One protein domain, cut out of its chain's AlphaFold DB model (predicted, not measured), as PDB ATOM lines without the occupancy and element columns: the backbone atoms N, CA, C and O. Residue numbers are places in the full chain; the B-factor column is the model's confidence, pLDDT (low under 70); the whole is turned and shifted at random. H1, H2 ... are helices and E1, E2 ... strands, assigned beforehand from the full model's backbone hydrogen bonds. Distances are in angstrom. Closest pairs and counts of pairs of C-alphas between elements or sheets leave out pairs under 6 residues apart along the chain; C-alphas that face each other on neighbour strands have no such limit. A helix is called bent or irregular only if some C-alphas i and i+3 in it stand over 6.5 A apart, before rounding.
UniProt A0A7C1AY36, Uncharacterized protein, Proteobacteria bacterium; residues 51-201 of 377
ATOM      1  N   ARG A  51      10.839 -64.215  18.909       59.50
ATOM      2  CA  ARG A  51      11.734 -63.675  17.861       59.50
ATOM      3  C   ARG A  51      11.375 -64.147  16.455       59.50
ATOM      4  O   ARG A  51      11.553 -63.401  15.500       59.50
ATOM      5  N   THR A  52      10.839 -65.354  16.323       69.50
ATOM      6  CA  THR A  52      10.418 -65.904  15.027       69.50
ATOM      7  C   THR A  52       9.118 -65.283  14.521       69.50
ATOM      8  O   THR A  52       8.960 -65.107  13.318       69.50
ATOM      9  N   LYS A  53       8.218 -64.869  15.421       80.06
ATOM     10  CA  LYS A  53       6.992 -64.141  15.059       80.06
ATOM     11  C   LYS A  53       7.260 -62.690  14.660       80.06
ATOM     12  O   LYS A  53       6.496 -62.135  13.881       80.06
ATOM     13  N   LEU A  54       8.342 -62.085  15.157       87.25
ATOM     14  CA  LEU A  54       8.704 -60.703  14.827       87.25
ATOM     15  C   LEU A  54       9.184 -60.542  13.378       87.25
ATOM     16  O   LEU A  54       8.908 -59.515  12.775       87.25
ATOM     17  N   ILE A  55       9.864 -61.535  12.795       89.88
ATOM     18  CA  ILE A  55      10.475 -61.408  11.456       89.88
ATOM     19  C   ILE A  55       9.457 -61.019  10.361       89.88
ATOM     20  O   ILE A  55       9.723 -60.043   9.658       89.88
ATOM     21  N   PRO A  56       8.288 -61.682  10.228       91.31
ATOM     22  CA  PRO A  56       7.235 -61.258   9.302       91.31
ATOM     23  C   PRO A  56       6.765 -59.815   9.505       91.31
ATOM     24  O   PRO A  56       6.606 -59.083   8.533       91.31
ATOM     25  N   TRP A  57       6.582 -59.392  10.759       92.50
ATOM     26  CA  TRP A  57       6.156 -58.029  11.079       92.50
ATOM     27  C   TRP A  57       7.217 -56.997  10.701       92.50
ATOM     28  O   TRP A  57       6.892 -55.981  10.097       92.50
ATOM     29  N   LEU A  58       8.492 -57.275  10.984       93.75
ATOM     30  CA  LEU A  58       9.600 -56.402  10.591       93.75
ATOM     31  C   LEU A  58       9.721 -56.309   9.060       93.75
ATOM     32  O   LEU A  58       9.972 -55.227   8.537       93.75
ATOM     33  N   LEU A  59       9.507 -57.412   8.330       94.12
ATOM     34  CA  LEU A  59       9.477 -57.407   6.861       94.12
ATOM     35  C   LEU A  59       8.324 -56.564   6.314       94.12
ATOM     36  O   LEU A  59       8.540 -55.765   5.406       94.12
ATOM     37  N   LEU A  60       7.124 -56.711   6.880       95.19
ATOM     38  CA  LEU A  60       5.947 -55.947   6.472       95.19
ATOM     39  C   LEU A  60       6.151 -54.451   6.721       95.19
ATOM     40  O   LEU A  60       5.959 -53.649   5.812       95.19
ATOM     41  N   VAL A  61       6.594 -54.069   7.921       96.38
ATOM     42  CA  VAL A  61       6.861 -52.662   8.252       96.38
ATOM     43  C   VAL A  61       7.966 -52.095   7.357       96.38
ATOM     44  O   VAL A  61       7.832 -50.983   6.855       96.38
ATOM     45  N   SER A  62       9.023 -52.871   7.084       95.25
ATOM     46  CA  SER A  62      10.109 -52.464   6.180       95.25
ATOM     47  C   SER A  62       9.586 -52.218   4.764       95.25
ATOM     48  O   SER A  62       9.936 -51.212   4.155       95.25
ATOM     49  N   PHE A  63       8.697 -53.083   4.269       95.81
ATOM     50  CA  PHE A  63       8.055 -52.922   2.968       95.81
ATOM     51  C   PHE A  63       7.176 -51.669   2.905       95.81
ATOM     52  O   PHE A  63       7.324 -50.868   1.987       95.81
ATOM     53  N   VAL A  64       6.306 -51.464   3.898       96.75
ATOM     54  CA  VAL A  64       5.411 -50.298   3.955       96.75
ATOM     55  C   VAL A  64       6.209 -48.998   4.007       96.75
ATOM     56  O   VAL A  64       5.929 -48.083   3.240       96.75
ATOM     57  N   PHE A  65       7.238 -48.917   4.851       95.88
ATOM     58  CA  PHE A  65       8.093 -47.731   4.929       95.88
ATOM     59  C   PHE A  65       8.840 -47.465   3.626       95.88
ATOM     60  O   PHE A  65       8.985 -46.313   3.235       95.88
ATOM     61  N   ASN A  66       9.259 -48.516   2.923       92.75
ATOM     62  CA  ASN A  66       9.903 -48.377   1.625       92.75
ATOM     63  C   ASN A  66       8.934 -47.833   0.556       92.75
ATOM     64  O   ASN A  66       9.302 -46.964  -0.226       92.75
ATOM     65  N   VAL A  67       7.673 -48.280   0.558       93.81
ATOM     66  CA  VAL A  67       6.628 -47.734  -0.326       93.81
ATOM     67  C   VAL A  67       6.313 -46.277   0.017       93.81
ATOM     68  O   VAL A  67       6.247 -45.445  -0.882       93.81
ATOM     69  N   ILE A  68       6.163 -45.950   1.306       93.88
ATOM     70  CA  ILE A  68       5.927 -44.573   1.763       93.88
ATOM     71  C   ILE A  68       7.088 -43.672   1.342       93.88
ATOM     72  O   ILE A  68       6.847 -42.590   0.815       93.88
ATOM     73  N   ALA A  69       8.331 -44.126   1.515       90.31
ATOM     74  CA  ALA A  69       9.506 -43.382   1.091       90.31
ATOM     75  C   ALA A  69       9.436 -43.017  -0.399       90.31
ATOM     76  O   ALA A  69       9.616 -41.859  -0.741       90.31
ATOM     77  N   LEU A  70       9.086 -43.948  -1.295       88.94
ATOM     78  CA  LEU A  70       8.997 -43.637  -2.729       88.94
ATOM     79  C   LEU A  70       7.995 -42.523  -3.079       88.94
ATOM     80  O   LEU A  70       8.173 -41.844  -4.092       88.94
ATOM     81  N   ILE A  71       6.941 -42.360  -2.276       88.88
ATOM     82  CA  ILE A  71       5.863 -41.391  -2.512       88.88
ATOM     83  C   ILE A  71       6.192 -40.047  -1.858       88.88
ATOM     84  O   ILE A  71       5.943 -38.987  -2.433       88.88
ATOM     85  N   VAL A  72       6.732 -40.088  -0.642       89.31
ATOM     86  CA  VAL A  72       6.993 -38.902   0.166       89.31
ATOM     87  C   VAL A  72       8.262 -38.193  -0.328       89.31
ATOM     88  O   VAL A  72       9.268 -38.846  -0.603       89.31
ATOM     89  N   PRO A  73       8.262 -36.854  -0.419       85.25
ATOM     90  CA  PRO A  73       9.447 -36.094  -0.796       85.25
ATOM     91  C   PRO A  73      10.674 -36.372   0.080       85.25
ATOM     92  O   PRO A  73      10.563 -36.533   1.297       85.25
ATOM     93  N   PHE A  74      11.852 -36.377  -0.545       81.25
ATOM     94  CA  PHE A  74      13.134 -36.652   0.112       81.25
ATOM     95  C   PHE A  74      13.886 -35.380   0.491       81.25
ATOM     96  O   PHE A  74      14.422 -35.290   1.595       81.25
ATOM     97  N   LEU A  75      13.930 -34.410  -0.424       80.81
ATOM     98  CA  LEU A  75      14.700 -33.181  -0.272       80.81
ATOM     99  C   LEU A  75      13.935 -31.989  -0.835       80.81
ATOM    100  O   LEU A  75      13.292 -32.087  -1.886       80.81
ATOM    101  N   LYS A  76      14.063 -30.857  -0.150       80.81
ATOM    102  CA  LYS A  76      13.697 -29.535  -0.652       80.81
ATOM    103  C   LYS A  76      14.975 -28.719  -0.800       80.81
ATOM    104  O   LYS A  76      15.778 -28.658   0.130       80.81
ATOM    105  N   ILE A  77      15.172 -28.151  -1.988       74.75
ATOM    106  CA  ILE A  77      16.286 -27.244  -2.270       74.75
ATOM    107  C   ILE A  77      15.698 -25.862  -2.519       74.75
ATOM    108  O   ILE A  77      14.939 -25.669  -3.473       74.75
ATOM    109  N   ASP A  78      16.084 -24.920  -1.667       71.88
ATOM    110  CA  ASP A  78      15.712 -23.518  -1.751       71.88
ATOM    111  C   ASP A  78      16.882 -22.728  -2.329       71.88
ATOM    112  O   ASP A  78      17.984 -22.696  -1.777       71.88
ATOM    113  N   THR A  79      16.638 -22.088  -3.468       69.44
ATOM    114  CA  THR A  79      17.605 -21.221  -4.147       69.44
ATOM    115  C   THR A  79      17.062 -19.806  -4.201       69.44
ATOM    116  O   THR A  79      15.930 -19.607  -4.632       69.44
ATOM    117  N   PHE A  80      17.884 -18.817  -3.848       60.88
ATOM    118  CA  PHE A  80      17.476 -17.409  -3.703       60.88
ATOM    119  C   PHE A  80      16.759 -16.796  -4.932       60.88
ATOM    120  O   PHE A  80      15.995 -15.848  -4.792       60.88
ATOM    121  N   LEU A  81      16.990 -17.334  -6.136       58.78
ATOM    122  CA  LEU A  81      16.517 -16.794  -7.421       58.78
ATOM    123  C   LEU A  81      15.547 -17.709  -8.188       58.78
ATOM    124  O   LEU A  81      15.142 -17.371  -9.297       58.78
ATOM    125  N   SER A  82      15.201 -18.887  -7.670       55.19
ATOM    126  CA  SER A  82      14.322 -19.832  -8.377       55.19
ATOM    127  C   SER A  82      13.272 -20.420  -7.446       55.19
ATOM    128  O   SER A  82      13.494 -20.534  -6.245       55.19
ATOM    129  N   SER A  83      12.122 -20.783  -8.017       51.97
ATOM    130  CA  SER A  83      11.017 -21.405  -7.286       51.97
ATOM    131  C   SER A  83      11.473 -22.661  -6.544       51.97
ATOM    132  O   SER A  83      12.287 -23.425  -7.068       51.97
ATOM    133  N   GLU A  84      10.916 -22.870  -5.349       58.59
ATOM    134  CA  GLU A  84      11.169 -24.046  -4.514       58.59
ATOM    135  C   GLU A  84      11.035 -25.338  -5.332       58.59
ATOM    136  O   GLU A  84      10.027 -25.553  -6.014       58.59
ATOM    137  N   LYS A  85      12.042 -26.216  -5.262       60.12
ATOM    138  CA  LYS A  85      11.986 -27.530  -5.914       60.12
ATOM    139  C   LYS A  85      11.942 -28.632  -4.868       60.12
ATOM    140  O   LYS A  85      12.856 -28.787  -4.056       60.12
ATOM    141  N   ILE A  86      10.861 -29.402  -4.918       66.12
ATOM    142  CA  ILE A  86      10.624 -30.572  -4.077       66.12
ATOM    143  C   ILE A  86      10.953 -31.813  -4.904       66.12
ATOM    144  O   ILE A  86      10.375 -32.027  -5.969       66.12
ATOM    145  N   TYR A  87      11.862 -32.645  -4.404       69.31
ATOM    146  CA  TYR A  87      12.335 -33.825  -5.119       69.31
ATOM    147  C   TYR A  87      11.831 -35.109  -4.446       69.31
ATOM    148  O   TYR A  87      12.185 -35.415  -3.302       69.31
ATOM    149  N   SER A  88      10.997 -35.871  -5.159       75.94
ATOM    150  CA  SER A  88      10.705 -37.280  -4.851       75.94
ATOM    151  C   SER A  88      11.674 -38.194  -5.607       75.94
ATOM    152  O   SER A  88      12.189 -37.804  -6.652       75.94
ATOM    153  N   LEU A  89      11.914 -39.419  -5.123       78.12
ATOM    154  CA  LEU A  89      12.877 -40.342  -5.749       78.12
ATOM    155  C   LEU A  89      12.621 -40.581  -7.252       78.12
ATOM    156  O   LEU A  89      13.557 -40.419  -8.038       78.12
ATOM    157  N   PRO A  90      11.390 -40.902  -7.705       83.00
ATOM    158  CA  PRO A  90      11.130 -41.091  -9.133       83.00
ATOM    159  C   PRO A  90      11.318 -39.803  -9.942       83.00
ATOM    160  O   PRO A  90      11.821 -39.844 -11.065       83.00
ATOM    161  N   HIS A  91      10.948 -38.654  -9.366       81.75
ATOM    162  CA  HIS A  91      11.129 -37.359 -10.015       81.75
ATOM    163  C   HIS A  91      12.615 -37.011 -10.165       81.75
ATOM    164  O   HIS A  91      13.028 -36.564 -11.232       81.75
ATOM    165  N   SER A  92      13.434 -37.298  -9.149       76.94
ATOM    166  CA  SER A  92      14.891 -37.148  -9.207       76.94
ATOM    167  C   SER A  92      15.502 -37.995 -10.320       76.94
ATOM    168  O   SER A  92      16.309 -37.484 -11.090       76.94
ATOM    169  N   VAL A  93      15.090 -39.261 -10.467       84.19
ATOM    170  CA  VAL A  93      15.579 -40.129 -11.553       84.19
ATOM    171  C   VAL A  93      15.229 -39.544 -12.924       84.19
ATOM    172  O   VAL A  93      16.105 -39.447 -13.782       84.19
ATOM    173  N   ALA A  94      13.979 -39.114 -13.124       85.44
ATOM    174  CA  ALA A  94      13.544 -38.517 -14.387       85.44
ATOM    175  C   ALA A  94      14.316 -37.227 -14.707       85.44
ATOM    176  O   ALA A  94      14.789 -37.040 -15.828       85.44
ATOM    177  N   LEU A  95      14.500 -36.357 -13.713       79.69
ATOM    178  CA  LEU A  95      15.235 -35.110 -13.875       79.69
ATOM    179  C   LEU A  95      16.699 -35.354 -14.257       79.69
ATOM    180  O   LEU A  95      17.191 -34.741 -15.201       79.69
ATOM    181  N   MET A  96      17.378 -36.269 -13.561       79.94
ATOM    182  CA  MET A  96      18.779 -36.611 -13.832       79.94
ATOM    183  C   MET A  96      18.938 -37.257 -15.211       79.94
ATOM    184  O   MET A  96      19.877 -36.943 -15.943       79.94
ATOM    185  N   TRP A  97      17.970 -38.081 -15.620       85.75
ATOM    186  CA  TRP A  97      17.926 -38.654 -16.962       85.75
ATOM    187  C   TRP A  97      17.824 -37.576 -18.050       85.75
ATOM    188  O   TRP A  97      18.565 -37.609 -19.034       85.75
ATOM    189  N   HIS A  98      16.952 -36.580 -17.864       85.56
ATOM    190  CA  HIS A  98      16.820 -35.452 -18.792       85.56
ATOM    191  C   HIS A  98      18.040 -34.523 -18.779       85.56
ATOM    192  O   HIS A  98      18.428 -34.015 -19.831       85.56
ATOM    193  N   ALA A  99      18.691 -34.363 -17.626       74.62
ATOM    194  CA  ALA A  99      19.943 -33.624 -17.477       74.62
ATOM    195  C   ALA A  99      21.168 -34.354 -18.067       74.62
ATOM    196  O   ALA A  99      22.280 -33.844 -17.980       74.62
ATOM    197  N   ARG A 100      20.981 -35.539 -18.678       80.44
ATOM    198  CA  ARG A 100      22.041 -36.429 -19.193       80.44
ATOM    199  C   ARG A 100      23.024 -36.926 -18.122       80.44
ATOM    200  O   ARG A 100      24.081 -37.453 -18.457       80.44
ATOM    201  N   LEU A 101      22.646 -36.838 -16.847       74.69
ATOM    202  CA  LEU A 101      23.356 -37.415 -15.704       74.69
ATOM    203  C   LEU A 101      22.917 -38.874 -15.517       74.69
ATOM    204  O   LEU A 101      22.284 -39.258 -14.531       74.69
ATOM    205  N   TYR A 102      23.185 -39.697 -16.537       81.25
ATOM    206  CA  TYR A 102      22.701 -41.078 -16.591       81.25
ATOM    207  C   TYR A 102      23.273 -41.952 -15.471       81.25
ATOM    208  O   TYR A 102      22.590 -42.862 -15.003       81.25
ATOM    209  N   ALA A 103      24.504 -41.678 -15.034       76.69
ATOM    210  CA  ALA A 103      25.162 -42.441 -13.982       76.69
ATOM    211  C   ALA A 103      24.486 -42.224 -12.611       76.69
ATOM    212  O   ALA A 103      24.039 -43.218 -12.030       76.69
ATOM    213  N   ILE A 104      24.263 -40.980 -12.157       73.25
ATOM    214  CA  ILE A 104      23.421 -40.695 -10.977       73.25
ATOM    215  C   ILE A 104      22.010 -41.279 -11.141       73.25
ATOM    216  O   ILE A 104      21.514 -41.930 -10.219       73.25
ATOM    217  N   ALA A 105      21.348 -41.083 -12.289       82.62
ATOM    218  CA  ALA A 105      19.983 -41.583 -12.500       82.62
ATOM    219  C   ALA A 105      19.884 -43.107 -12.310       82.62
ATOM    220  O   ALA A 105      18.999 -43.588 -11.598       82.62
ATOM    221  N   LEU A 106      20.805 -43.869 -12.910       86.38
ATOM    222  CA  LEU A 106      20.865 -45.325 -12.770       86.38
ATOM    223  C   LEU A 106      21.228 -45.756 -11.351       86.38
ATOM    224  O   LEU A 106      20.711 -46.762 -10.866       86.38
ATOM    225  N   LEU A 107      22.088 -44.999 -10.675       83.06
ATOM    226  CA  LEU A 107      22.483 -45.262  -9.300       83.06
ATOM    227  C   LEU A 107      21.300 -45.092  -8.337       83.06
ATOM    228  O   LEU A 107      21.033 -46.011  -7.562       83.06
ATOM    229  N   ILE A 108      20.545 -43.992  -8.428       82.31
ATOM    230  CA  ILE A 108      19.343 -43.762  -7.605       82.31
ATOM    231  C   ILE A 108      18.272 -44.813  -7.931       82.31
ATOM    232  O   ILE A 108      17.719 -45.450  -7.031       82.31
ATOM    233  N   LEU A 109      18.002 -45.059  -9.218       88.25
ATOM    234  CA  LEU A 109      17.034 -46.073  -9.648       88.25
ATOM    235  C   LEU A 109      17.406 -47.464  -9.112       88.25
ATOM    236  O   LEU A 109      16.563 -48.180  -8.569       88.25
ATOM    237  N   GLY A 110      18.677 -47.839  -9.231       88.56
ATOM    238  CA  GLY A 110      19.198 -49.117  -8.773       88.56
ATOM    239  C   GLY A 110      19.131 -49.260  -7.257       88.56
ATOM    240  O   GLY A 110      18.488 -50.186  -6.766       88.56
ATOM    241  N   PHE A 111      19.776 -48.362  -6.510       84.38
ATOM    242  CA  PHE A 111      19.971 -48.514  -5.065       84.38
ATOM    243  C   PHE A 111      18.782 -48.073  -4.209       84.38
ATOM    244  O   PHE A 111      18.595 -48.649  -3.134       84.38
ATOM    245  N   SER A 112      17.972 -47.123  -4.676       83.50
ATOM    246  CA  SER A 112      16.882 -46.535  -3.882       83.50
ATOM    247  C   SER A 112      15.503 -47.031  -4.285       83.50
ATOM    248  O   SER A 112      14.615 -47.101  -3.438       83.50
ATOM    249  N   ILE A 113      15.318 -47.429  -5.549       88.06
ATOM    250  CA  ILE A 113      14.021 -47.911  -6.042       88.06
ATOM    251  C   ILE A 113      14.026 -49.428  -6.215       88.06
ATOM    252  O   ILE A 113      13.177 -50.102  -5.656       88.06
ATOM    253  N   ILE A 114      14.968 -50.008  -6.956       91.19
ATOM    254  CA  ILE A 114      14.906 -51.442  -7.290       91.19
ATOM    255  C   ILE A 114      15.434 -52.302  -6.136       91.19
ATOM    256  O   ILE A 114      14.781 -53.245  -5.676       91.19
ATOM    257  N   PHE A 115      16.631 -51.985  -5.648       91.06
ATOM    258  CA  PHE A 115      17.373 -52.832  -4.722       91.06
ATOM    259  C   PHE A 115      16.659 -53.092  -3.380       91.06
ATOM    260  O   PHE A 115      16.636 -54.252  -2.953       91.06
ATOM    261  N   PRO A 116      16.030 -52.103  -2.712       90.62
ATOM    262  CA  PRO A 116      15.346 -52.335  -1.440       90.62
ATOM    263  C   PRO A 116      14.174 -53.319  -1.576       90.62
ATOM    264  O   PRO A 116      14.004 -54.195  -0.726       90.62
ATOM    265  N   PHE A 117      13.425 -53.254  -2.682       92.31
ATOM    266  CA  PHE A 117      12.330 -54.188  -2.958       92.31
ATOM    267  C   PHE A 117      12.856 -55.590  -3.237       92.31
ATOM    268  O   PHE A 117      12.410 -56.540  -2.599       92.31
ATOM    269  N   VAL A 118      13.872 -55.722  -4.098       93.44
ATOM    270  CA  VAL A 118      14.526 -57.015  -4.363       93.44
ATOM    271  C   VAL A 118      15.030 -57.646  -3.061       93.44
ATOM    272  O   VAL A 118      14.808 -58.833  -2.812       93.44
ATOM    273  N   LYS A 119      15.663 -56.856  -2.188       92.19
ATOM    274  CA  LYS A 119      16.160 -57.311  -0.885       92.19
ATOM    275  C   LYS A 119      15.028 -57.848  -0.005       92.19
ATOM    276  O   LYS A 119      15.149 -58.958   0.516       92.19
ATOM    277  N   ILE A 120      13.931 -57.104   0.144       92.94
ATOM    278  CA  ILE A 120      12.770 -57.523   0.947       92.94
ATOM    279  C   ILE A 120      12.110 -58.773   0.353       92.94
ATOM    280  O   ILE A 120      11.763 -59.686   1.107       92.94
ATOM    281  N   SER A 121      12.003 -58.872  -0.974       94.44
ATOM    282  CA  SER A 121      11.470 -60.052  -1.661       94.44
ATOM    283  C   SER A 121      12.322 -61.294  -1.403       94.44
ATOM    284  O   SER A 121      11.779 -62.346  -1.074       94.44
ATOM    285  N   VAL A 122      13.655 -61.190  -1.472       93.62
ATOM    286  CA  VAL A 122      14.539 -62.334  -1.190       93.62
ATOM    287  C   VAL A 122      14.490 -62.736   0.286       93.62
ATOM    288  O   VAL A 122      14.442 -63.928   0.588       93.62
ATOM    289  N   LEU A 123      14.466 -61.778   1.219       92.12
ATOM    290  CA  LEU A 123      14.333 -62.089   2.650       92.12
ATOM    291  C   LEU A 123      12.982 -62.748   2.962       92.12
ATOM    292  O   LEU A 123      12.934 -63.720   3.717       92.12
ATOM    293  N   SER A 124      11.909 -62.278   2.322       92.56
ATOM    294  CA  SER A 124      10.582 -62.897   2.391       92.56
ATOM    295  C   SER A 124      10.598 -64.316   1.824       92.56
ATOM    296  O   SER A 124      10.101 -65.234   2.470       92.56
ATOM    297  N   TYR A 125      11.238 -64.533   0.671       92.00
ATOM    298  CA  TYR A 125      11.383 -65.859   0.069       92.00
ATOM    299  C   TYR A 125      12.117 -66.834   0.998       92.00
ATOM    300  O   TYR A 125      11.638 -67.940   1.238       92.00
ATOM    301  N   ILE A 126      13.247 -66.409   1.579       89.00
ATOM    302  CA  ILE A 126      14.026 -67.219   2.530       89.00
ATOM    303  C   ILE A 126      13.172 -67.639   3.735       89.00
ATOM    304  O   ILE A 126      13.340 -68.751   4.242       89.00
ATOM    305  N   TRP A 127      12.288 -66.755   4.204       88.12
ATOM    306  CA  TRP A 127      11.473 -66.991   5.390       88.12
ATOM    307  C   TRP A 127      10.226 -67.844   5.113       88.12
ATOM    308  O   TRP A 127      10.007 -68.843   5.797       88.12
ATOM    309  N   PHE A 128       9.417 -67.466   4.120       86.56
ATOM    310  CA  PHE A 128       8.103 -68.068   3.874       86.56
ATOM    311  C   PHE A 128       8.157 -69.336   3.019       86.56
ATOM    312  O   PHE A 128       7.329 -70.226   3.204       86.56
ATOM    313  N   VAL A 129       9.120 -69.456   2.102       85.56
ATOM    314  CA  VAL A 129       9.186 -70.614   1.202       85.56
ATOM    315  C   VAL A 129       9.986 -71.732   1.854       85.56
ATOM    316  O   VAL A 129      11.117 -71.536   2.309       85.56
ATOM    317  N   SER A 130       9.401 -72.931   1.900       78.31
ATOM    318  CA  SER A 130      10.055 -74.139   2.408       78.31
ATOM    319  C   SER A 130      11.098 -74.655   1.413       78.31
ATOM    320  O   SER A 130      10.830 -75.540   0.607       78.31
ATOM    321  N   THR A 131      12.291 -74.069   1.448       79.81
ATOM    322  CA  THR A 131      13.453 -74.498   0.662       79.81
ATOM    323  C   THR A 131      14.504 -75.168   1.540       79.81
ATOM    324  O   THR A 131      14.464 -75.104   2.772       79.81
ATOM    325  N   SER A 132      15.481 -75.818   0.905       84.81
ATOM    326  CA  SER A 132      16.585 -76.441   1.634       84.81
ATOM    327  C   SER A 132      17.381 -75.405   2.444       84.81
ATOM    328  O   SER A 132      17.649 -74.293   1.983       84.81
ATOM    329  N   ILE A 133      17.865 -75.785   3.633       81.25
ATOM    330  CA  ILE A 133      18.730 -74.918   4.463       81.25
ATOM    331  C   ILE A 133      19.953 -74.424   3.673       81.25
ATOM    332  O   ILE A 133      20.398 -73.291   3.856       81.25
ATOM    333  N   LYS A 134      20.497 -75.256   2.773       84.44
ATOM    334  CA  LYS A 134      21.643 -74.904   1.920       84.44
ATOM    335  C   LYS A 134      21.305 -73.751   0.973       84.44
ATOM    336  O   LYS A 134      22.113 -72.839   0.816       84.44
ATOM    337  N   GLU A 135      20.121 -73.775   0.373       86.12
ATOM    338  CA  GLU A 135      19.643 -72.720  -0.517       86.12
ATOM    339  C   GLU A 135      19.362 -71.422   0.240       86.12
ATOM    340  O   GLU A 135      19.896 -70.378  -0.134       86.12
ATOM    341  N   ARG A 136      18.643 -71.495   1.367       87.62
ATOM    342  CA  ARG A 136      18.400 -70.335   2.240       87.62
ATOM    343  C   ARG A 136      19.707 -69.662   2.664       87.62
ATOM    344  O   ARG A 136      19.849 -68.446   2.556       87.62
ATOM    345  N   LYS A 137      20.706 -70.460   3.060       87.44
ATOM    346  CA  LYS A 137      22.067 -69.994   3.374       87.44
ATOM    347  C   LYS A 137      22.758 -69.347   2.174       87.44
ATOM    348  O   LYS A 137      23.391 -68.307   2.328       87.44
ATOM    349  N   ARG A 138      22.638 -69.933   0.979       89.94
ATOM    350  CA  ARG A 138      23.226 -69.390  -0.258       89.94
ATOM    351  C   ARG A 138      22.625 -68.032  -0.616       89.94
ATOM    352  O   ARG A 138      23.381 -67.115  -0.925       89.94
ATOM    353  N   LEU A 139      21.300 -67.901  -0.568       91.31
ATOM    354  CA  LEU A 139      20.597 -66.648  -0.853       91.31
ATOM    355  C   LEU A 139      20.936 -65.578   0.185       91.31
ATOM    356  O   LEU A 139      21.308 -64.465  -0.182       91.31
ATOM    357  N   LEU A 140      20.920 -65.934   1.473       89.50
ATOM    358  CA  LEU A 140      21.280 -65.006   2.539       89.50
ATOM    359  C   LEU A 140      22.730 -64.522   2.412       89.50
ATOM    360  O   LEU A 140      22.988 -63.330   2.550       89.50
ATOM    361  N   LYS A 141      23.670 -65.417   2.082       88.25
ATOM    362  CA  LYS A 141      25.080 -65.060   1.862       88.25
ATOM    363  C   LYS A 141      25.263 -64.081   0.694       88.25
ATOM    364  O   LYS A 141      26.196 -63.288   0.730       88.25
ATOM    365  N   LYS A 142      24.388 -64.118  -0.319       90.00
ATOM    366  CA  LYS A 142      24.402 -63.165  -1.442       90.00
ATOM    367  C   LYS A 142      23.795 -61.813  -1.068       90.00
ATOM    368  O   LYS A 142      24.363 -60.786  -1.411       90.00
ATOM    369  N   VAL A 143      22.659 -61.804  -0.371       89.56
ATOM    370  CA  VAL A 143      21.908 -60.566  -0.094       89.56
ATOM    371  C   VAL A 143      22.450 -59.797   1.109       89.56
ATOM    372  O   VAL A 143      22.435 -58.568   1.102       89.56
ATOM    373  N   LYS A 144      22.968 -60.485   2.136       86.00
ATOM    374  CA  LYS A 144      23.448 -59.845   3.369       86.00
ATOM    375  C   LYS A 144      24.531 -58.780   3.113       86.00
ATOM    376  O   LYS A 144      24.348 -57.665   3.600       86.00
ATOM    377  N   PRO A 145      25.605 -59.040   2.333       80.62
ATOM    378  CA  PRO A 145      26.640 -58.035   2.072       80.62
ATOM    379  C   PRO A 145      26.134 -56.846   1.256       80.62
ATOM    380  O   PRO A 145      26.636 -55.741   1.424       80.62
ATOM    381  N   LEU A 146      25.128 -57.060   0.402       81.94
ATOM    382  CA  LEU A 146      24.522 -55.999  -0.400       81.94
ATOM    383  C   LEU A 146      23.692 -55.032   0.465       81.94
ATOM    384  O   LEU A 146      23.433 -53.904   0.068       81.94
ATOM    385  N   GLY A 147      23.316 -55.437   1.682       78.81
ATOM    386  CA  GLY A 147      22.448 -54.650   2.547       78.81
ATOM    387  C   GLY A 147      23.001 -53.281   2.949       78.81
ATOM    388  O   GLY A 147      22.199 -52.363   3.088       78.81
ATOM    389  N   LYS A 148      24.323 -53.139   3.129       82.50
ATOM    390  CA  LYS A 148      24.956 -51.846   3.457       82.50
ATOM    391  C   LYS A 148      24.953 -50.868   2.282       82.50
ATOM    392  O   LYS A 148      24.879 -49.666   2.491       82.50
ATOM    393  N   TRP A 149      24.951 -51.385   1.055       84.25
ATOM    394  CA  TRP A 149      24.936 -50.573  -0.160       84.25
ATOM    395  C   TRP A 149      23.596 -49.864  -0.371       84.25
ATOM    396  O   TRP A 149      23.559 -48.840  -1.036       84.25
ATOM    397  N   SER A 150      22.513 -50.330   0.267       85.38
ATOM    398  CA  SER A 150      21.246 -49.585   0.323       85.38
ATOM    399  C   SER A 150      21.391 -48.181   0.920       85.38
ATOM    400  O   SER A 150      20.537 -47.343   0.668       85.38
ATOM    401  N   LEU A 151      22.425 -47.920   1.733       89.81
ATOM    402  CA  LEU A 151      22.643 -46.613   2.366       89.81
ATOM    403  C   LEU A 151      23.461 -45.646   1.516       89.81
ATOM    404  O   LEU A 151      23.650 -44.509   1.936       89.81
ATOM    405  N   LEU A 152      23.909 -46.064   0.327       88.88
ATOM    406  CA  LEU A 152      24.656 -45.208  -0.593       88.88
ATOM    407  C   LEU A 152      23.912 -43.891  -0.836       88.88
ATOM    408  O   LEU A 152      24.483 -42.827  -0.623       88.88
ATOM    409  N   ASP A 153      22.632 -43.960  -1.196       85.94
ATOM    410  CA  ASP A 153      21.830 -42.771  -1.497       85.94
ATOM    411  C   ASP A 153      21.679 -41.844  -0.280       85.94
ATOM    412  O   ASP A 153      21.867 -40.635  -0.378       85.94
ATOM    413  N   VAL A 154      21.477 -42.410   0.915       89.31
ATOM    414  CA  VAL A 154      21.446 -41.624   2.160       89.31
ATOM    415  C   VAL A 154      22.773 -40.894   2.387       89.31
ATOM    416  O   VAL A 154      22.762 -39.741   2.812       89.31
ATOM    417  N   PHE A 155      23.914 -41.517   2.072       91.44
ATOM    418  CA  PHE A 155      25.213 -40.847   2.159       91.44
ATOM    419  C   PHE A 155      25.404 -39.760   1.102       91.44
ATOM    420  O   PHE A 155      25.972 -38.720   1.429       91.44
ATOM    421  N   VAL A 156      24.909 -39.949  -0.124       87.25
ATOM    422  CA  VAL A 156      24.915 -38.891  -1.149       87.25
ATOM    423  C   VAL A 156      24.110 -37.687  -0.663       87.25
ATOM    424  O   VAL A 156      24.604 -36.563  -0.706       87.25
ATOM    425  N   VAL A 157      22.918 -37.915  -0.104       86.94
ATOM    426  CA  VAL A 157      22.100 -36.848   0.486       86.94
ATOM    427  C   VAL A 157      22.810 -36.167   1.660       86.94
ATOM    428  O   VAL A 157      22.819 -34.942   1.738       86.94
ATOM    429  N   ILE A 158      23.440 -36.936   2.551       91.12
ATOM    430  CA  ILE A 158      24.248 -36.407   3.661       91.12
ATOM    431  C   ILE A 158      25.361 -35.488   3.147       91.12
ATOM    432  O   ILE A 158      25.543 -34.405   3.696       91.12
ATOM    433  N   ILE A 159      26.081 -35.894   2.097       89.50
ATOM    434  CA  ILE A 159      27.143 -35.082   1.496       89.50
ATOM    435  C   ILE A 159      26.555 -33.774   0.963       89.50
ATOM    436  O   ILE A 159      27.060 -32.712   1.307       89.50
ATOM    437  N   ILE A 160      25.457 -33.823   0.203       86.06
ATOM    438  CA  ILE A 160      24.802 -32.612  -0.317       86.06
ATOM    439  C   ILE A 160      24.392 -31.680   0.830       86.06
ATOM    440  O   ILE A 160      24.744 -30.503   0.807       86.06
ATOM    441  N   LEU A 161      23.719 -32.200   1.861       88.06
ATOM    442  CA  LEU A 161      23.290 -31.413   3.021       88.06
ATOM    443  C   LEU A 161      24.472 -30.701   3.683       88.06
ATOM    444  O   LEU A 161      24.453 -29.482   3.813       88.06
ATOM    445  N   VAL A 162      25.527 -31.447   4.018       89.00
ATOM    446  CA  VAL A 162      26.736 -30.916   4.666       89.00
ATOM    447  C   VAL A 162      27.414 -29.842   3.813       89.00
ATOM    448  O   VAL A 162      27.858 -28.821   4.335       89.00
ATOM    449  N   LEU A 163      27.496 -30.056   2.500       84.75
ATOM    450  CA  LEU A 163      28.161 -29.131   1.584       84.75
ATOM    451  C   LEU A 163      27.330 -27.872   1.289       84.75
ATOM    452  O   LEU A 163      27.903 -26.838   0.939       84.75
ATOM    453  N   THR A 164      26.005 -27.941   1.448       80.31
ATOM    454  CA  THR A 164      25.101 -26.788   1.283       80.31
ATOM    455  C   THR A 164      24.843 -26.008   2.574       80.31
ATOM    456  O   THR A 164      24.499 -24.839   2.486       80.31
ATOM    457  N   ASP A 165      25.079 -26.593   3.754       77.62
ATOM    458  CA  ASP A 165      24.750 -25.994   5.063       77.62
ATOM    459  C   ASP A 165      25.312 -24.574   5.274       77.62
ATOM    460  O   ASP A 165      24.649 -23.699   5.825       77.62
ATOM    461  N   HIS A 166      26.525 -24.308   4.789       71.75
ATOM    462  CA  HIS A 166      27.181 -23.005   4.941       71.75
ATOM    463  C   HIS A 166      27.081 -22.109   3.701       71.75
ATOM    464  O   HIS A 166      27.768 -21.090   3.637       71.75
ATOM    465  N   GLN A 167      26.275 -22.465   2.696       73.88
ATOM    466  CA  GLN A 167      26.153 -21.664   1.481       73.88
ATOM    467  C   GLN A 167      25.070 -20.595   1.611       73.88
ATOM    468  O   GLN A 167      23.928 -20.867   1.954       73.88
ATOM    469  N   THR A 168      25.422 -19.354   1.275       67.31
ATOM    470  CA  THR A 168      24.526 -18.196   1.415       67.31
ATOM    471  C   THR A 168      23.330 -18.230   0.457       67.31
ATOM    472  O   THR A 168      22.299 -17.633   0.747       67.31
ATOM    473  N   PHE A 169      23.450 -18.915  -0.687       67.94
ATOM    474  CA  PHE A 169      22.466 -18.851  -1.779       67.94
ATOM    475  C   PHE A 169      21.690 -20.152  -2.023       67.94
ATOM    476  O   PHE A 169      20.751 -20.150  -2.824       67.94
ATOM    477  N   ILE A 170      22.085 -21.248  -1.368       73.06
ATOM    478  CA  ILE A 170      21.506 -22.583  -1.543       73.06
ATOM    479  C   ILE A 170      21.290 -23.181  -0.159       73.06
ATOM    480  O   ILE A 170      22.254 -23.406   0.563       73.06
ATOM    481  N   SER A 171      20.039 -23.474   0.184       76.25
ATOM    482  CA  SER A 171      19.688 -24.213   1.396       76.25
ATOM    483  C   SER A 171      19.036 -25.534   1.011       76.25
ATOM    484  O   SER A 171      18.121 -25.568   0.188       76.25
ATOM    485  N   THR A 172      19.505 -26.631   1.602       81.00
ATOM    486  CA  THR A 172      18.914 -27.956   1.405       81.00
ATOM    487  C   THR A 172      18.320 -28.431   2.717       81.00
ATOM    488  O   THR A 172      19.012 -28.502   3.730       81.00
ATOM    489  N   THR A 173      17.047 -28.808   2.701       84.38
ATOM    490  CA  THR A 173      16.359 -29.357   3.872       84.38
ATOM    491  C   THR A 173      15.927 -30.800   3.608       84.38
ATOM    492  O   THR A 173      15.316 -31.085   2.568       84.38
ATOM    493  N   PRO A 174      16.243 -31.751   4.511       87.44
ATOM    494  CA  PRO A 174      15.707 -33.099   4.402       87.44
ATOM    495  C   PRO A 174      14.209 -33.083   4.701       87.44
ATOM    496  O   PRO A 174      13.736 -32.385   5.600       87.44
ATOM    497  N   LEU A 175      13.463 -33.902   3.972       89.81
ATOM    498  CA  LEU A 175      12.037 -34.113   4.190       89.81
ATOM    499  C   LEU A 175      11.787 -35.509   4.762       89.81
ATOM    500  O   LEU A 175      12.684 -36.345   4.847       89.81
ATOM    501  N   SER A 176      10.552 -35.783   5.177       91.12
ATOM    502  CA  SER A 176      10.211 -37.015   5.895       91.12
ATOM    503  C   SER A 176      10.481 -38.306   5.112       91.12
ATOM    504  O   SER A 176      10.689 -39.349   5.737       91.12
ATOM    505  N   GLY A 177      10.547 -38.257   3.775       89.75
ATOM    506  CA  GLY A 177      10.828 -39.418   2.927       89.75
ATOM    507  C   GLY A 177      12.154 -40.100   3.263       89.75
ATOM    508  O   GLY A 177      12.198 -41.330   3.355       89.75
ATOM    509  N   ILE A 178      13.205 -39.326   3.576       89.31
ATOM    510  CA  ILE A 178      14.517 -39.896   3.923       89.31
ATOM    511  C   ILE A 178      14.474 -40.700   5.225       89.31
ATOM    512  O   ILE A 178      15.180 -41.698   5.367       89.31
ATOM    513  N   TYR A 179      13.611 -40.315   6.167       92.75
ATOM    514  CA  TYR A 179      13.475 -40.998   7.452       92.75
ATOM    515  C   TYR A 179      12.739 -42.325   7.318       92.75
ATOM    516  O   TYR A 179      13.183 -43.326   7.885       92.75
ATOM    517  N   PHE A 180      11.674 -42.370   6.513       93.75
ATOM    518  CA  PHE A 180      11.009 -43.630   6.172       93.75
ATOM    519  C   PHE A 180      11.945 -44.569   5.412       93.75
ATOM    520  O   PHE A 180      12.009 -45.759   5.725       93.75
ATOM    521  N   PHE A 181      12.730 -44.034   4.477       91.31
ATOM    522  CA  PHE A 181      13.709 -44.810   3.724       91.31
ATOM    523  C   PHE A 181      14.794 -45.406   4.624       91.31
ATOM    524  O   PHE A 181      15.039 -46.613   4.610       91.31
ATOM    525  N   LEU A 182      15.395 -44.575   5.478       92.31
ATOM    526  CA  LEU A 182      16.399 -45.000   6.445       92.31
ATOM    527  C   LEU A 182      15.847 -46.078   7.388       92.31
ATOM    528  O   LEU A 182      16.492 -47.109   7.601       92.31
ATOM    529  N   ALA A 183      14.633 -45.882   7.909       93.94
ATOM    530  CA  ALA A 183      13.969 -46.857   8.765       93.94
ATOM    531  C   ALA A 183      13.721 -48.186   8.031       93.94
ATOM    532  O   ALA A 183      14.021 -49.249   8.579       93.94
ATOM    533  N   ALA A 184      13.254 -48.147   6.778       93.94
ATOM    534  CA  ALA A 184      13.066 -49.339   5.953       93.94
ATOM    535  C   ALA A 184      14.375 -50.126   5.780       93.94
ATOM    536  O   ALA A 184      14.390 -51.354   5.940       93.94
ATOM    537  N   ILE A 185      15.488 -49.431   5.519       91.56
ATOM    538  CA  ILE A 185      16.801 -50.058   5.349       91.56
ATOM    539  C   ILE A 185      17.293 -50.683   6.653       91.56
ATOM    540  O   ILE A 185      17.652 -51.865   6.645       91.56
ATOM    541  N   ILE A 186      17.288 -49.939   7.764       91.31
ATOM    542  CA  ILE A 186      17.734 -50.440   9.076       91.31
ATOM    543  C   ILE A 186      16.930 -51.684   9.463       91.31
ATOM    544  O   ILE A 186      17.498 -52.686   9.903       91.31
ATOM    545  N   LEU A 187      15.620 -51.663   9.225       93.00
ATOM    546  CA  LEU A 187      14.745 -52.786   9.528       93.00
ATOM    547  C   LEU A 187      15.056 -54.011   8.658       93.00
ATOM    548  O   LEU A 187      15.182 -55.122   9.177       93.00
ATOM    549  N   SER A 188      15.277 -53.817   7.355       92.81
ATOM    550  CA  SER A 188      15.679 -54.903   6.448       92.81
ATOM    551  C   SER A 188      17.047 -55.505   6.813       92.81
ATOM    552  O   SER A 188      17.257 -56.711   6.667       92.81
ATOM    553  N   LEU A 189      17.983 -54.688   7.315       90.12
ATOM    554  CA  LEU A 189      19.281 -55.141   7.825       90.12
ATOM    555  C   LEU A 189      19.122 -55.961   9.106       90.12
ATOM    556  O   LEU A 189      19.710 -57.038   9.222       90.12
ATOM    557  N   ALA A 190      18.291 -55.491  10.039       89.50
ATOM    558  CA  ALA A 190      17.986 -56.212  11.269       89.50
ATOM    559  C   ALA A 190      17.366 -57.585  10.968       89.50
ATOM    560  O   ALA A 190      17.806 -58.593  11.522       89.50
ATOM    561  N   VAL A 191      16.413 -57.655  10.030       91.31
ATOM    562  CA  VAL A 191      15.819 -58.925   9.580       91.31
ATOM    563  C   VAL A 191      16.875 -59.870   9.010       91.31
ATOM    564  O   VAL A 191      16.923 -61.035   9.404       91.31
ATOM    565  N   ALA A 192      17.744 -59.387   8.118       90.31
ATOM    566  CA  ALA A 192      18.807 -60.210   7.543       90.31
ATOM    567  C   ALA A 192      19.738 -60.784   8.628       90.31
ATOM    568  O   ALA A 192      20.128 -61.952   8.551       90.31
ATOM    569  N   GLU A 193      20.058 -60.003   9.664       86.50
ATOM    570  CA  GLU A 193      20.883 -60.463  10.784       86.50
ATOM    571  C   GLU A 193      20.150 -61.471  11.682       86.50
ATOM    572  O   GLU A 193      20.740 -62.470  12.101       86.50
ATOM    573  N   PHE A 194      18.856 -61.270  11.942       86.75
ATOM    574  CA  PHE A 194      18.056 -62.241  12.690       86.75
ATOM    575  C   PHE A 194      17.958 -63.580  11.956       86.75
ATOM    576  O   PHE A 194      18.193 -64.624  12.567       86.75
ATOM    577  N   ILE A 195      17.698 -63.564  10.646       87.31
ATOM    578  CA  ILE A 195      17.687 -64.780   9.820       87.31
ATOM    579  C   ILE A 195      19.076 -65.437   9.829       87.31
ATOM    580  O   ILE A 195      19.176 -66.655   9.977       87.31
ATOM    581  N   ASN A 196      20.158 -64.656   9.750       86.62
ATOM    582  CA  ASN A 196      21.525 -65.178   9.806       86.62
ATOM    583  C   ASN A 196      21.801 -65.957  11.098       86.62
ATOM    584  O   ASN A 196      22.270 -67.092  11.034       86.62
ATOM    585  N   LYS A 197      21.446 -65.391  12.256       82.19
ATOM    586  CA  LYS A 197      21.619 -66.056  13.558       82.19
ATOM    587  C   LYS A 197      20.803 -67.345  13.682       82.19
ATOM    588  O   LYS A 197      21.254 -68.290  14.320       82.19
ATOM    589  N   LEU A 198      19.624 -67.405  13.060       82.50
ATOM    590  CA  LEU A 198      18.783 -68.608  13.055       82.50
ATOM    591  C   LEU A 198      19.342 -69.707  12.138       82.50
ATOM    592  O   LEU A 198      19.262 -70.887  12.470       82.50
ATOM    593  N   LEU A 199      19.921 -69.341  10.990       81.69
ATOM    594  CA  LEU A 199      20.482 -70.300  10.030       81.69
ATOM    595  C   LEU A 199      21.870 -70.816  10.436       81.69
ATOM    596  O   LEU A 199      22.235 -71.944  10.080       81.69
ATOM    597  N   TYR A 200      22.657 -70.011  11.146       76.62
ATOM    598  CA  TYR A 200      24.013 -70.333  11.587       76.62
ATOM    599  C   TYR A 200      24.103 -70.307  13.121       76.62
ATOM    600  O   TYR A 200      24.662 -69.366  13.677       76.62
ATOM    601  N   PRO A 201      23.546 -71.314  13.823       69.56
ATOM    602  CA  PRO A 201      23.669 -71.381  15.272       69.56
ATOM    603  C   PRO A 201      25.128 -71.655  15.677       69.56
ATOM    604  O   PRO A 201      25.757 -72.589  15.170       69.56
TER     605      PRO A 201
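Overview. This is residues 51 to 201 of the 377 residues of an uncharacterized protein of Proteobacteria bacterium (UniProt A0A7C1AY36). The model is a long, narrow body with an up-and-down bundle of four helices or arms, H1, H3b, H4a and H5, at one end and a small sheet of three strands at the other. The bent helix H4 runs nearly straight along the length, from the bundle to one face of the sheet, while H2 and H3a fold back as a helical hairpin at one side. The printed part has 151 residues, with five named helices and three named strands in the order H1, E1, E2, H2, H3, H4, E3, H5; the sheet E2, E1, E3 is antiparallel and the class is mostly helix. It is only just compact, close to loose, with a radius of gyration of the C-alphas of 17.7 A, and spans 60 by 29 by 23 A, only just a rod.

Along the chain. H1, residues 51 to 71, begins at C-alpha 51 (11.734, -63.675, 17.861) and is 30.8 A long. E1, residues 75 to 79, and E2, residues 82 to 87, form a hairpin, and H2 is residues 89 to 98. By its hydrogen bonds H3, residues 102 to 128, was assigned as one helix, but it is bent, with C-alphas 113 and 116 6.5 A apart; its arms are H3a, 102 to 113, and H3b, 116 to 128. H4, residues 133 to 164, was likewise assigned as one helix but is bent, with C-alphas 150 and 153 7.1 A apart. Its arms are H4a, 133 to 150, 25.8 A long, and H4b, 153 to 164; H4a is itself irregular, with C-alphas 142 and 145 6.6 A apart. E3 is residues 170 to 174, and H5, residues 176 to 199, is 35.1 A long and ends at C-alpha 199 (20.482, -70.300, 10.030).

Arrangement. In the bundle, H1 and H5 touch, closest at the C-alphas of Ser 62 and Ala 184, 4.3 A, at a shallow tilt of 27 degrees, opposite ways. H3b and H4a, a helical hairpin, touch at Ile 126 and Arg 136, C-alphas 5.4 A apart. H1 and H4a are apart. H2 touches H3a, with the C-alphas of Val 93 and Ala 105 4.7 A apart, and only grazes the sheet. H4b is on the sheet, over E3, at a height of 9.4 A. N 78 and O 171 of E1 and E3 are 2.8 A apart, and N 87 and O 75 of E2 and E1 2.9 A, both within hydrogen-bond range. Every O i to N i+4 pair is within range in H2, H3a, H3b, H4b and H5, against 14 of 17 in H1 and 9 of 14 in H4a.

Size, cuts and confidence. The C-alphas farthest apart, of Leu 81 and Ser 132, are 60.3 A apart. The printed part has no cut, and its links between named elements are tight. Confidence is under 70 at residues 51 to 52, 79 to 87, 168 to 169 and 201.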